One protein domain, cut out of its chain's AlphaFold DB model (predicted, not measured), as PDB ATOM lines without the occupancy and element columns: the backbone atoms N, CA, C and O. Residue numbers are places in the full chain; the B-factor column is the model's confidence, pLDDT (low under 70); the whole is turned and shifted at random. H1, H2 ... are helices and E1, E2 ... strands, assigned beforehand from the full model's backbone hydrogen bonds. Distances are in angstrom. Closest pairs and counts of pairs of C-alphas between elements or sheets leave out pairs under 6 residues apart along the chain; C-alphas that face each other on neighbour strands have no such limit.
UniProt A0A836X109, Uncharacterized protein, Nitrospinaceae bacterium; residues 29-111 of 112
ATOM      1  N   ALA A  29     176.684 113.118 174.125       96.94
ATOM      2  CA  ALA A  29     176.536 114.258 173.236       96.94
ATOM      3  C   ALA A  29     177.869 114.572 172.550       96.94
ATOM      4  O   ALA A  29     178.907 114.599 173.205       96.94
ATOM      5  N   VAL A  30     177.838 114.844 171.245       97.56
ATOM      6  CA  VAL A  30     179.009 115.287 170.469       97.56
ATOM      7  C   VAL A  30     178.701 116.589 169.747       97.56
ATOM      8  O   VAL A  30     177.595 116.762 169.242       97.56
ATOM      9  N   TYR A  31     179.675 117.488 169.678       97.88
ATOM     10  CA  TYR A  31     179.554 118.806 169.058       97.88
ATOM     11  C   TYR A  31     180.837 119.163 168.295       97.88
ATOM     12  O   TYR A  31     181.904 118.653 168.648       97.88
ATOM     13  N   PRO A  32     180.746 119.991 167.239       98.00
ATOM     14  CA  PRO A  32     181.896 120.314 166.409       98.00
ATOM     15  C   PRO A  32     182.800 121.351 167.074       98.00
ATOM     16  O   PRO A  32     182.340 122.218 167.821       98.00
ATOM     17  N   TRP A  33     184.089 121.302 166.752       97.94
ATOM     18  CA  TRP A  33     185.005 122.424 166.970       97.94
ATOM     19  C   TRP A  33     184.861 123.481 165.862       97.94
ATOM     20  O   TRP A  33     184.379 123.157 164.773       97.94
ATOM     21  N   PRO A  34     185.324 124.730 166.083       97.75
ATOM     22  CA  PRO A  34     185.230 125.807 165.094       97.75
ATOM     23  C   PRO A  34     185.766 125.440 163.707       97.75
ATOM     24  O   PRO A  34     185.139 125.759 162.700       97.75
ATOM     25  N   TYR A  35     186.906 124.746 163.650       96.62
ATOM     26  CA  TYR A  35     187.517 124.353 162.379       96.62
ATOM     27  C   TYR A  35     186.653 123.332 161.626       96.62
ATOM     28  O   TYR A  35     186.491 123.449 160.422       96.62
ATOM     29  N   GLN A  36     185.990 122.406 162.330       97.50
ATOM     30  CA  GLN A  36     185.066 121.450 161.710       97.50
ATOM     31  C   GLN A  36     183.821 122.147 161.161       97.50
ATOM     32  O   GLN A  36     183.272 121.722 160.148       97.50
ATOM     33  N   VAL A  37     183.386 123.233 161.807       97.62
ATOM     34  CA  VAL A  37     182.321 124.086 161.269       97.62
ATOM     35  C   VAL A  37     182.778 124.798 160.000       97.62
ATOM     36  O   VAL A  37     182.044 124.826 159.014       97.62
ATOM     37  N   PHE A  38     183.995 125.338 160.003       97.06
ATOM     38  CA  PHE A  38     184.573 126.009 158.842       97.06
ATOM     39  C   PHE A  38     184.815 125.054 157.658       97.06
ATOM     40  O   PHE A  38     184.531 125.398 156.511       97.06
ATOM     41  N   ASP A  39     185.251 123.830 157.927       96.88
ATOM     42  CA  ASP A  39     185.489 122.804 156.907       96.88
ATOM     43  C   ASP A  39     184.209 122.055 156.500       96.88
ATOM     44  O   ASP A  39     184.236 121.214 155.605       96.88
ATOM     45  N   GLU A  40     183.072 122.365 157.132       96.88
ATOM     46  CA  GLU A  40     181.794 121.665 156.955       96.88
ATOM     47  C   GLU A  40     181.890 120.140 157.195       96.88
ATOM     48  O   GLU A  40     181.193 119.332 156.564       96.88
ATOM     49  N   ASP A  41     182.747 119.733 158.136       96.44
ATOM     50  CA  ASP A  41     183.008 118.334 158.471       96.44
ATOM     51  C   ASP A  41     181.846 117.718 159.258       96.44
ATOM     52  O   ASP A  41     181.803 117.733 160.487       96.44
ATOM     53  N   LEU A  42     180.912 117.099 158.537       94.38
ATOM     54  CA  LEU A  42     179.863 116.244 159.107       94.38
ATOM     55  C   LEU A  42     180.309 114.784 159.322       94.38
ATOM     56  O   LEU A  42     179.535 113.975 159.835       94.38
ATOM     57  N   ASN A  43     181.532 114.425 158.924       92.69
ATOM     58  CA  ASN A  43     182.033 113.050 158.864       92.69
ATOM     59  C   ASN A  43     183.085 112.736 159.941       92.69
ATOM     60  O   ASN A  43     183.822 111.749 159.808       92.69
ATOM     61  N   SER A  44     183.106 113.527 161.016       94.19
ATOM     62  CA  SER A  44     184.035 113.403 162.136       94.19
ATOM     63  C   SER A  44     184.161 111.972 162.667       94.19
ATOM     64  O   SER A  44     183.173 111.282 162.948       94.19
ATOM     65  N   LEU A  45     185.408 111.546 162.887       93.50
ATOM     66  CA  LEU A  45     185.732 110.260 163.500       93.50
ATOM     67  C   LEU A  45     185.064 110.101 164.878       93.50
ATOM     68  O   LEU A  45     184.546 109.029 165.184       93.50
ATOM     69  N   HIS A  46     184.995 111.173 165.674       92.50
ATOM     70  CA  HIS A  46     184.328 111.156 166.978       92.50
ATOM     71  C   HIS A  46     182.826 110.894 166.861       92.50
ATOM     72  O   HIS A  46     182.286 110.102 167.632       92.50
ATOM     73  N   VAL A  47     182.154 111.499 165.876       96.88
ATOM     74  CA  VAL A  47     180.729 111.242 165.621       96.88
ATOM     75  C   VAL A  47     180.519 109.769 165.279       96.88
ATOM     76  O   VAL A  47     179.629 109.140 165.844       96.88
ATOM     77  N   LYS A  48     181.358 109.198 164.406       97.25
ATOM     78  CA  LYS A  48     181.263 107.785 163.999       97.25
ATOM     79  C   LYS A  48     181.480 106.834 165.177       97.25
ATOM     80  O   LYS A  48     180.641 105.965 165.410       97.25
ATOM     81  N   ILE A  49     182.557 107.027 165.942       97.12
ATOM     82  CA  ILE A  49     182.891 106.189 167.106       97.12
ATOM     83  C   ILE A  49     181.754 106.216 168.128       97.12
ATOM     84  O   ILE A  49     181.256 105.161 168.521       97.12
ATOM     85  N   TRP A  50     181.314 107.407 168.540       98.12
ATOM     86  CA  TRP A  50     180.323 107.521 169.608       98.12
ATOM     87  C   TRP A  50     178.922 107.115 169.167       98.12
ATOM     88  O   TRP A  50     178.212 106.501 169.961       98.12
ATOM     89  N   LYS A  51     178.539 107.366 167.910       98.00
ATOM     90  CA  LYS A  51     177.272 106.875 167.356       98.00
ATOM     91  C   LYS A  51     177.211 105.347 167.395       98.00
ATOM     92  O   LYS A  51     176.232 104.793 167.890       98.00
ATOM     93  N   GLU A  52     178.259 104.668 166.925       98.00
ATOM     94  CA  GLU A  52     178.304 103.203 166.931       98.00
ATOM     95  C   GLU A  52     178.399 102.625 168.344       98.00
ATOM     96  O   GLU A  52     177.697 101.664 168.657       98.00
ATOM     97  N   TRP A  53     179.214 103.218 169.222       98.50
ATOM     98  CA  TRP A  53     179.310 102.785 170.617       98.50
ATOM     99  C   TRP A  53     177.966 102.923 171.342       98.50
ATOM    100  O   TRP A  53     177.540 101.988 172.020       98.50
ATOM    101  N   CYS A  54     177.254 104.039 171.143       98.56
ATOM    102  CA  CYS A  54     175.928 104.251 171.722       98.56
ATOM    103  C   CYS A  54     174.910 103.235 171.203       98.56
ATOM    104  O   CYS A  54     174.185 102.638 171.997       98.56
ATOM    105  N   ARG A  55     174.897 102.988 169.885       98.44
ATOM    106  CA  ARG A  55     174.014 101.999 169.254       98.44
ATOM    107  C   ARG A  55     174.238 100.596 169.822       98.44
ATOM    108  O   ARG A  55     173.273  99.938 170.191       98.44
ATOM    109  N   LYS A  56     175.495 100.149 169.924       98.44
ATOM    110  CA  LYS A  56     175.850  98.819 170.457       98.44
ATOM    111  C   LYS A  56     175.473  98.643 171.928       98.44
ATOM    112  O   LYS A  56     175.124  97.543 172.338       98.44
ATOM    113  N   ASN A  57     175.535  99.718 172.709       98.38
ATOM    114  CA  ASN A  57     175.307  99.681 174.151       98.38
ATOM    115  C   ASN A  57     173.899 100.122 174.576       98.38
ATOM    116  O   ASN A  57     173.636 100.206 175.774       98.38
ATOM    117  N   ASN A  58     172.998 100.405 173.630       97.75
ATOM    118  CA  ASN A  58     171.673 100.969 173.902       97.75
ATOM    119  C   ASN A  58     171.735 102.232 174.791       97.75
ATOM    120  O   ASN A  58     171.021 102.366 175.785       97.75
ATOM    121  N   VAL A  59     172.656 103.138 174.457       98.31
ATOM    122  CA  VAL A  59     172.848 104.434 175.120       98.31
ATOM    123  C   VAL A  59     172.289 105.534 174.224       98.31
ATOM    124  O   VAL A  59     172.442 105.500 173.003       98.31
ATOM    125  N   ASN A  60     171.648 106.535 174.824       96.94
ATOM    126  CA  ASN A  60     171.134 107.664 174.061       96.94
ATOM    127  C   ASN A  60     172.276 108.487 173.455       96.94
ATOM    128  O   ASN A  60     173.283 108.754 174.108       96.94
ATOM    129  N   PHE A  61     172.074 108.963 172.228       97.25
ATOM    130  CA  PHE A  61     173.057 109.764 171.503       97.25
ATOM    131  C   PHE A  61     172.465 111.098 171.034       97.25
ATOM    132  O   PHE A  61     171.319 111.152 170.568       97.25
ATOM    133  N   ILE A  62     173.240 112.178 171.141       97.12
ATOM    134  CA  ILE A  62     172.918 113.494 170.583       97.12
ATOM    135  C   ILE A  62     174.075 113.950 169.701       97.12
ATOM    136  O   ILE A  62     175.195 114.142 170.172       97.12
ATOM    137  N   ASN A  63     173.789 114.152 168.418       97.44
ATOM    138  CA  ASN A  63     174.738 114.732 167.481       97.44
ATOM    139  C   ASN A  63     174.395 116.203 167.239       97.44
ATOM    140  O   ASN A  63     173.337 116.488 166.670       97.44
ATOM    141  N   TYR A  64     175.291 117.099 167.654       98.00
ATOM    142  CA  TYR A  64     175.145 118.537 167.460       98.00
ATOM    143  C   TYR A  64     175.791 119.075 166.178       98.00
ATOM    144  O   TYR A  64     175.618 120.242 165.848       98.00
ATOM    145  N   PHE A  65     176.532 118.253 165.430       97.94
ATOM    146  CA  PHE A  65     177.215 118.706 164.212       97.94
ATOM    147  C   PHE A  65     176.266 119.365 163.195       97.94
ATOM    148  O   PHE A  65     176.557 120.483 162.771       97.94
ATOM    149  N   PRO A  66     175.107 118.766 162.848       97.06
ATOM    150  CA  PRO A  66     174.178 119.377 161.897       97.06
ATOM    151  C   PRO A  66     173.552 120.694 162.378       97.06
ATOM    152  O   PRO A  66     173.040 121.445 161.558       97.06
ATOM    153  N   ASP A  67     173.576 120.991 163.682       97.00
ATOM    154  CA  ASP A  67     173.001 122.234 164.216       97.00
ATOM    155  C   ASP A  67     173.931 123.440 164.011       97.00
ATOM    156  O   ASP A  67     173.473 124.583 164.023       97.00
ATOM    157  N   PHE A  68     175.231 123.197 163.805       97.25
ATOM    158  CA  PHE A  68     176.229 124.239 163.540       97.25
ATOM    159  C   PHE A  68     176.759 124.216 162.105       97.25
ATOM    160  O   PHE A  68     177.366 125.193 161.677       97.25
ATOM    161  N   ILE A  69     176.555 123.128 161.358       97.31
ATOM    162  CA  ILE A  69     177.145 122.936 160.032       97.31
ATOM    163  C   ILE A  69     176.059 122.916 158.962       97.31
ATOM    164  O   ILE A  69     175.193 122.046 158.945       97.31
ATOM    165  N   THR A  70     176.162 123.845 158.016       94.75
ATOM    166  CA  THR A  70     175.404 123.842 156.761       94.75
ATOM    167  C   THR A  70     176.393 123.697 155.611       94.75
ATOM    168  O   THR A  70     177.414 124.379 155.608       94.75
ATOM    169  N   LYS A  71     176.117 122.790 154.666       95.69
ATOM    170  CA  LYS A  71     177.015 122.530 153.533       95.69
ATOM    171  C   LYS A  71     176.898 123.588 152.436       95.69
ATOM    172  O   LYS A  71     175.808 124.098 152.191       95.69
ATOM    173  N   GLY A  72     177.998 123.817 151.723       96.50
ATOM    174  CA  GLY A  72     178.048 124.660 150.529       96.50
ATOM    175  C   GLY A  72     178.050 126.158 150.825       96.50
ATOM    176  O   GLY A  72     177.668 126.951 149.966       96.50
ATOM    177  N   LEU A  73     178.452 126.568 152.028       96.50
ATOM    178  CA  LEU A  73     178.528 127.974 152.394       96.50
ATOM    179  C   LEU A  73     179.802 128.628 151.850       96.50
ATOM    180  O   LEU A  73     180.887 128.050 151.844       96.50
ATOM    181  N   ALA A  74     179.697 129.902 151.474       97.56
ATOM    182  CA  ALA A  74     180.875 130.727 151.230       97.56
ATOM    183  C   ALA A  74     181.663 130.941 152.536       97.56
ATOM    184  O   ALA A  74     181.066 131.088 153.605       97.56
ATOM    185  N   ASN A  75     182.994 131.064 152.456       97.50
ATOM    186  CA  ASN A  75     183.871 131.231 153.631       97.50
ATOM    187  C   ASN A  75     183.411 132.346 154.586       97.50
ATOM    188  O   ASN A  75     183.472 132.189 155.804       97.50
ATOM    189  N   LYS A  76     182.894 133.459 154.046       97.81
ATOM    190  CA  LYS A  76     182.363 134.575 154.843       97.81
ATOM    191  C   LYS A  76     181.198 134.150 155.745       97.81
ATOM    192  O   LYS A  76     181.140 134.584 156.892       97.81
ATOM    193  N   GLU A  77     180.301 133.293 155.261       97.94
ATOM    194  CA  GLU A  77     179.166 132.791 156.044       97.94
ATOM    195  C   GLU A  77     179.619 131.786 157.105       97.94
ATOM    196  O   GLU A  77     179.191 131.873 158.255       97.94
ATOM    197  N   LYS A  78     180.580 130.914 156.781       97.56
ATOM    198  CA  LYS A  78     181.171 129.990 157.763       97.56
ATOM    199  C   LYS A  78     181.828 130.736 158.926       97.56
ATOM    200  O   LYS A  78     181.594 130.418 160.090       97.56
ATOM    201  N   ILE A  79     182.581 131.798 158.621       97.38
ATOM    202  CA  ILE A  79     183.194 132.674 159.633       97.38
ATOM    203  C   ILE A  79     182.124 133.328 160.513       97.38
ATOM    204  O   ILE A  79     182.315 133.429 161.725       97.38
ATOM    205  N   LYS A  80     180.990 133.762 159.941       98.00
ATOM    206  CA  LYS A  80     179.879 134.318 160.730       98.00
ATOM    207  C   LYS A  80     179.308 133.290 161.703       98.00
ATOM    208  O   LYS A  80     179.056 133.651 162.847       98.00
ATOM    209  N   ILE A  81     179.136 132.033 161.286       97.75
ATOM    210  CA  ILE A  81     178.659 130.958 162.171       97.75
ATOM    211  C   ILE A  81     179.632 130.756 163.335       97.75
ATOM    212  O   ILE A  81     179.209 130.766 164.492       97.75
ATOM    213  N   VAL A  82     180.933 130.648 163.048       98.19
ATOM    214  CA  VAL A  82     181.963 130.484 164.085       98.19
ATOM    215  C   VAL A  82     181.942 131.662 165.065       98.19
ATOM    216  O   VAL A  82     181.815 131.462 166.272       98.19
ATOM    217  N   LYS A  83     181.963 132.903 164.565       97.94
ATOM    218  CA  LYS A  83     181.906 134.110 165.410       97.94
ATOM    219  C   LYS A  83     180.619 134.206 166.232       97.94
ATOM    220  O   LYS A  83     180.635 134.757 167.328       97.94
ATOM    221  N   LYS A  84     179.502 133.693 165.711       98.38
ATOM    222  CA  LYS A  84     178.208 133.725 166.395       98.38
ATOM    223  C   LYS A  84     178.181 132.803 167.609       98.38
ATOM    224  O   LYS A  84     177.637 133.193 168.639       98.38
ATOM    225  N   TYR A  85     178.745 131.601 167.500       98.69
ATOM    226  CA  TYR A  85     178.526 130.544 168.493       98.69
ATOM    227  C   TYR A  85     179.723 130.222 169.387       98.69
ATOM    228  O   TYR A  85     179.512 129.624 170.442       98.69
ATOM    229  N   TYR A  86     180.938 130.639 169.035       98.75
ATOM    230  CA  TYR A  86     182.149 130.344 169.804       98.75
ATOM    231  C   TYR A  86     182.714 131.580 170.499       98.75
ATOM    232  O   TYR A  86     182.408 132.722 170.139       98.75
ATOM    233  N   ILE A  87     183.502 131.348 171.544       98.50
ATOM    234  CA  ILE A  87     184.313 132.392 172.170       98.50
ATOM    235  C   ILE A  87     185.449 132.743 171.186       98.50
ATOM    236  O   ILE A  87     186.055 131.835 170.614       98.50
ATOM    237  N   PRO A  88     185.734 134.033 170.923       96.50
ATOM    238  CA  PRO A  88     186.815 134.407 170.016       96.50
ATOM    239  C   PRO A  88     188.150 133.777 170.431       96.50
ATOM    240  O   PRO A  88     188.549 133.896 171.585       96.50
ATOM    241  N   TYR A  89     188.830 133.144 169.470       95.19
ATOM    242  CA  TYR A  89     190.123 132.462 169.655       95.19
ATOM    243  C   TYR A  89     190.095 131.233 170.582       95.19
ATOM    244  O   TYR A  89     191.148 130.769 171.008       95.19
ATOM    245  N   ASP A  90     188.913 130.674 170.848       97.12
ATOM    246  CA  ASP A  90     188.719 129.519 171.724       97.12
ATOM    247  C   ASP A  90     187.800 128.470 171.053       97.12
ATOM    248  O   ASP A  90     187.007 128.775 170.157       97.12
ATOM    249  N   VAL A  91     187.927 127.205 171.457       97.00
ATOM    250  CA  VAL A  91     187.116 126.083 170.951       97.00
ATOM    251  C   VAL A  91     185.764 125.948 171.654       97.00
ATOM    252  O   VAL A  91     184.877 125.260 171.148       97.00
ATOM    253  N   HIS A  92     185.589 126.585 172.809       98.44
ATOM    254  CA  HIS A  92     184.370 126.534 173.599       98.44
ATOM    255  C   HIS A  92     183.286 127.448 173.027       98.44
ATOM    256  O   HIS A  92     183.525 128.536 172.491       98.44
ATOM    257  N   PHE A  93     182.041 127.005 173.187       98.62
ATOM    258  CA  PHE A  93     180.875 127.788 172.818       98.62
ATOM    259  C   PHE A  93     180.704 129.008 173.725       98.62
ATOM    260  O   PHE A  93     180.871 128.939 174.942       98.62
ATOM    261  N   ASN A  94     180.259 130.115 173.139       98.62
ATOM    262  CA  ASN A  94     179.792 131.278 173.882       98.62
ATOM    263  C   ASN A  94     178.340 131.068 174.372       98.62
ATOM    264  O   ASN A  94     177.753 129.987 174.244       98.62
ATOM    265  N   LYS A  95     177.717 132.120 174.920       98.62
ATOM    266  CA  LYS A  95     176.320 132.082 175.390       98.62
ATOM    267  C   LYS A  95     175.331 131.619 174.310       98.62
ATOM    268  O   LYS A  95     174.410 130.869 174.617       98.62
ATOM    269  N   GLN A  96     175.494 132.059 173.060       98.56
ATOM    270  CA  GLN A  96     174.598 131.676 171.966       98.56
ATOM    271  C   GLN A  96     174.790 130.212 171.568       98.56
ATOM    272  O   GLN A  96     173.797 129.518 171.353       98.56
ATOM    273  N   GLY A  97     176.038 129.731 171.507       98.44
ATOM    274  CA  GLY A  97     176.319 128.327 171.200       98.44
ATOM    275  C   GLY A  97     175.743 127.394 172.266       98.44
ATOM    276  O   GLY A  97     174.988 126.478 171.942       98.44
ATOM    277  N   ASN A  98     175.969 127.702 173.547       98.44
ATOM    278  CA  ASN A  98     175.377 126.946 174.655       98.44
ATOM    279  C   ASN A  98     173.842 127.005 174.659       98.44
ATOM    280  O   ASN A  98     173.196 125.998 174.943       98.44
ATOM    281  N   LYS A  99     173.235 128.145 174.295       98.44
ATOM    282  CA  LYS A  99     171.773 128.258 174.161       98.44
ATOM    283  C   LYS A  99     171.220 127.309 173.091       98.44
ATOM    284  O   LYS A  99     170.167 126.715 173.312       98.44
ATOM    285  N   LEU A 100     171.911 127.151 171.958       97.81
ATOM    286  CA  LEU A 100     171.502 126.215 170.906       97.81
ATOM    287  C   LEU A 100     171.587 124.758 171.383       97.81
ATOM    288  O   LEU A 100     170.628 124.005 171.200       97.81
ATOM    289  N   LEU A 101     172.689 124.388 172.050       97.44
ATOM    290  CA  LEU A 101     172.847 123.058 172.652       97.44
ATOM    291  C   LEU A 101     171.720 122.761 173.646       97.44
ATOM    292  O   LEU A 101     171.038 121.742 173.537       97.44
ATOM    293  N   ALA A 102     171.494 123.684 174.585       96.88
ATOM    294  CA  ALA A 102     170.468 123.552 175.608       96.88
ATOM    295  C   ALA A 102     169.078 123.396 174.987       96.88
ATOM    296  O   ALA A 102     168.342 122.507 175.398       96.88
ATOM    297  N   LYS A 103     168.733 124.189 173.962       95.81
ATOM    298  CA  LYS A 103     167.431 124.083 173.291       95.81
ATOM    299  C   LYS A 103     167.173 122.659 172.791       95.81
ATOM    300  O   LYS A 103     166.178 122.062 173.172       95.81
ATOM    301  N   LYS A 104     168.083 122.092 171.995       94.56
ATOM    302  CA  LYS A 104     167.905 120.743 171.435       94.56
ATOM    303  C   LYS A 104     167.943 119.646 172.503       94.56
ATOM    304  O   LYS A 104     167.243 118.647 172.363       94.56
ATOM    305  N   PHE A 105     168.722 119.820 173.573       95.19
ATOM    306  CA  PHE A 105     168.664 118.918 174.726       95.19
ATOM    307  C   PHE A 105     167.276 118.942 175.383       95.19
ATOM    308  O   PHE A 105     166.658 117.893 175.556       95.19
ATOM    309  N   LEU A 106     166.769 120.131 175.709       94.94
ATOM    310  CA  LEU A 106     165.463 120.310 176.342       94.94
ATOM    311  C   LEU A 106     164.339 119.793 175.434       94.94
ATOM    312  O   LEU A 106     163.500 119.031 175.899       94.94
ATOM    313  N   ASP A 107     164.382 120.097 174.135       92.50
ATOM    314  CA  ASP A 107     163.424 119.592 173.145       92.50
ATOM    315  C   ASP A 107     163.430 118.059 173.040       92.50
ATOM    316  O   ASP A 107     162.436 117.477 172.624       92.50
ATOM    317  N   LYS A 108     164.538 117.387 173.377       89.75
ATOM    318  CA  LYS A 108     164.642 115.922 173.310       89.75
ATOM    319  C   LYS A 108     164.188 115.222 174.594       89.75
ATOM    320  O   LYS A 108     163.743 114.080 174.519       89.75
ATOM    321  N   TYR A 109     164.354 115.855 175.754       89.81
ATOM    322  CA  TYR A 109     164.167 115.191 177.054       89.81
ATOM    323  C   TYR A 109     163.086 115.802 177.940       89.81
ATOM    324  O   TYR A 109     162.627 115.125 178.857       89.81
ATOM    325  N   LEU A 110     162.710 117.059 177.709       86.44
ATOM    326  CA  LEU A 110     161.786 117.812 178.558       86.44
ATOM    327  C   LEU A 110     160.599 118.408 177.792       86.44
ATOM    328  O   LEU A 110     159.725 118.998 178.426       86.44
ATOM    329  N   SER A 111     160.540 118.262 176.467       71.12
ATOM    330  CA  SER A 111     159.321 118.556 175.715       71.12
ATOM    331  C   SER A 111     158.243 117.540 176.119       71.12
ATOM    332  O   SER A 111     158.435 116.327 176.023       71.12
TER     333      SER A 111
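Overview. This is residues 29 to 111 of the 112 residues of an uncharacterized protein of Nitrospinaceae bacterium (UniProt A0A836X109). The short helix H3 sits in the middle, with H1 packed on H4 at one end and H2 packed on the strand E1 at the other. H5 makes a corner with H4 and runs back past H3 to come near E1. The printed part has 83 residues, with elements in the order H1, H2, E1, H3, H4, H5: five named helices and one named strand, mostly helix. It is compact, with a radius of gyration of the C-alphas of 13.4 A and spans of 40 by 27 by 22 A.

Arrangement. Residues 29 to 30 pair, parallel, with residues 62 to 63 of E1, residues 60 to 63, which pairs with no named strand. H1, residues 34 to 38, touches H4, residues 75 to 85; their closest C-alphas, of Phe 38 and Lys 78, are 5.3 A apart. H2, residues 45 to 57, has its closest C-alpha to E1 at Cys 54, 6.2 A from that of Phe 61. H3, residues 65 to 68, is close to H1 but not clearly touching, with the closest C-alphas, of Val 37 and Phe 68, 6.5 A apart. H5, residues 95 to 109, touches H4 with residues 95 to 98 alone, about perpendicular at 75 degrees; the closest C-alphas, of Tyr 85 and Gly 97, are 4.1 A apart. H2 and H5 are apart. Every O i to N i+4 pair is within hydrogen-bond range in H1, H2, H4 and H5; H3 is too short for one.

Along the chain. H1 begins at C-alpha 34 (185.230, 125.807, 165.094). H2 is 18.3 A long, H4 15.8 A and H5 20.9 A, from first to last C-alpha. H5 ends at C-alpha 109 (164.167, 115.191, 177.054).

Size, cuts and confidence. The C-alphas farthest apart, of Asn 57 and Lys 76, are 40.5 A apart. The printed part has no cut and no long link. The mean pLDDT of the printed part is 96.5, and no printed residue is under 70.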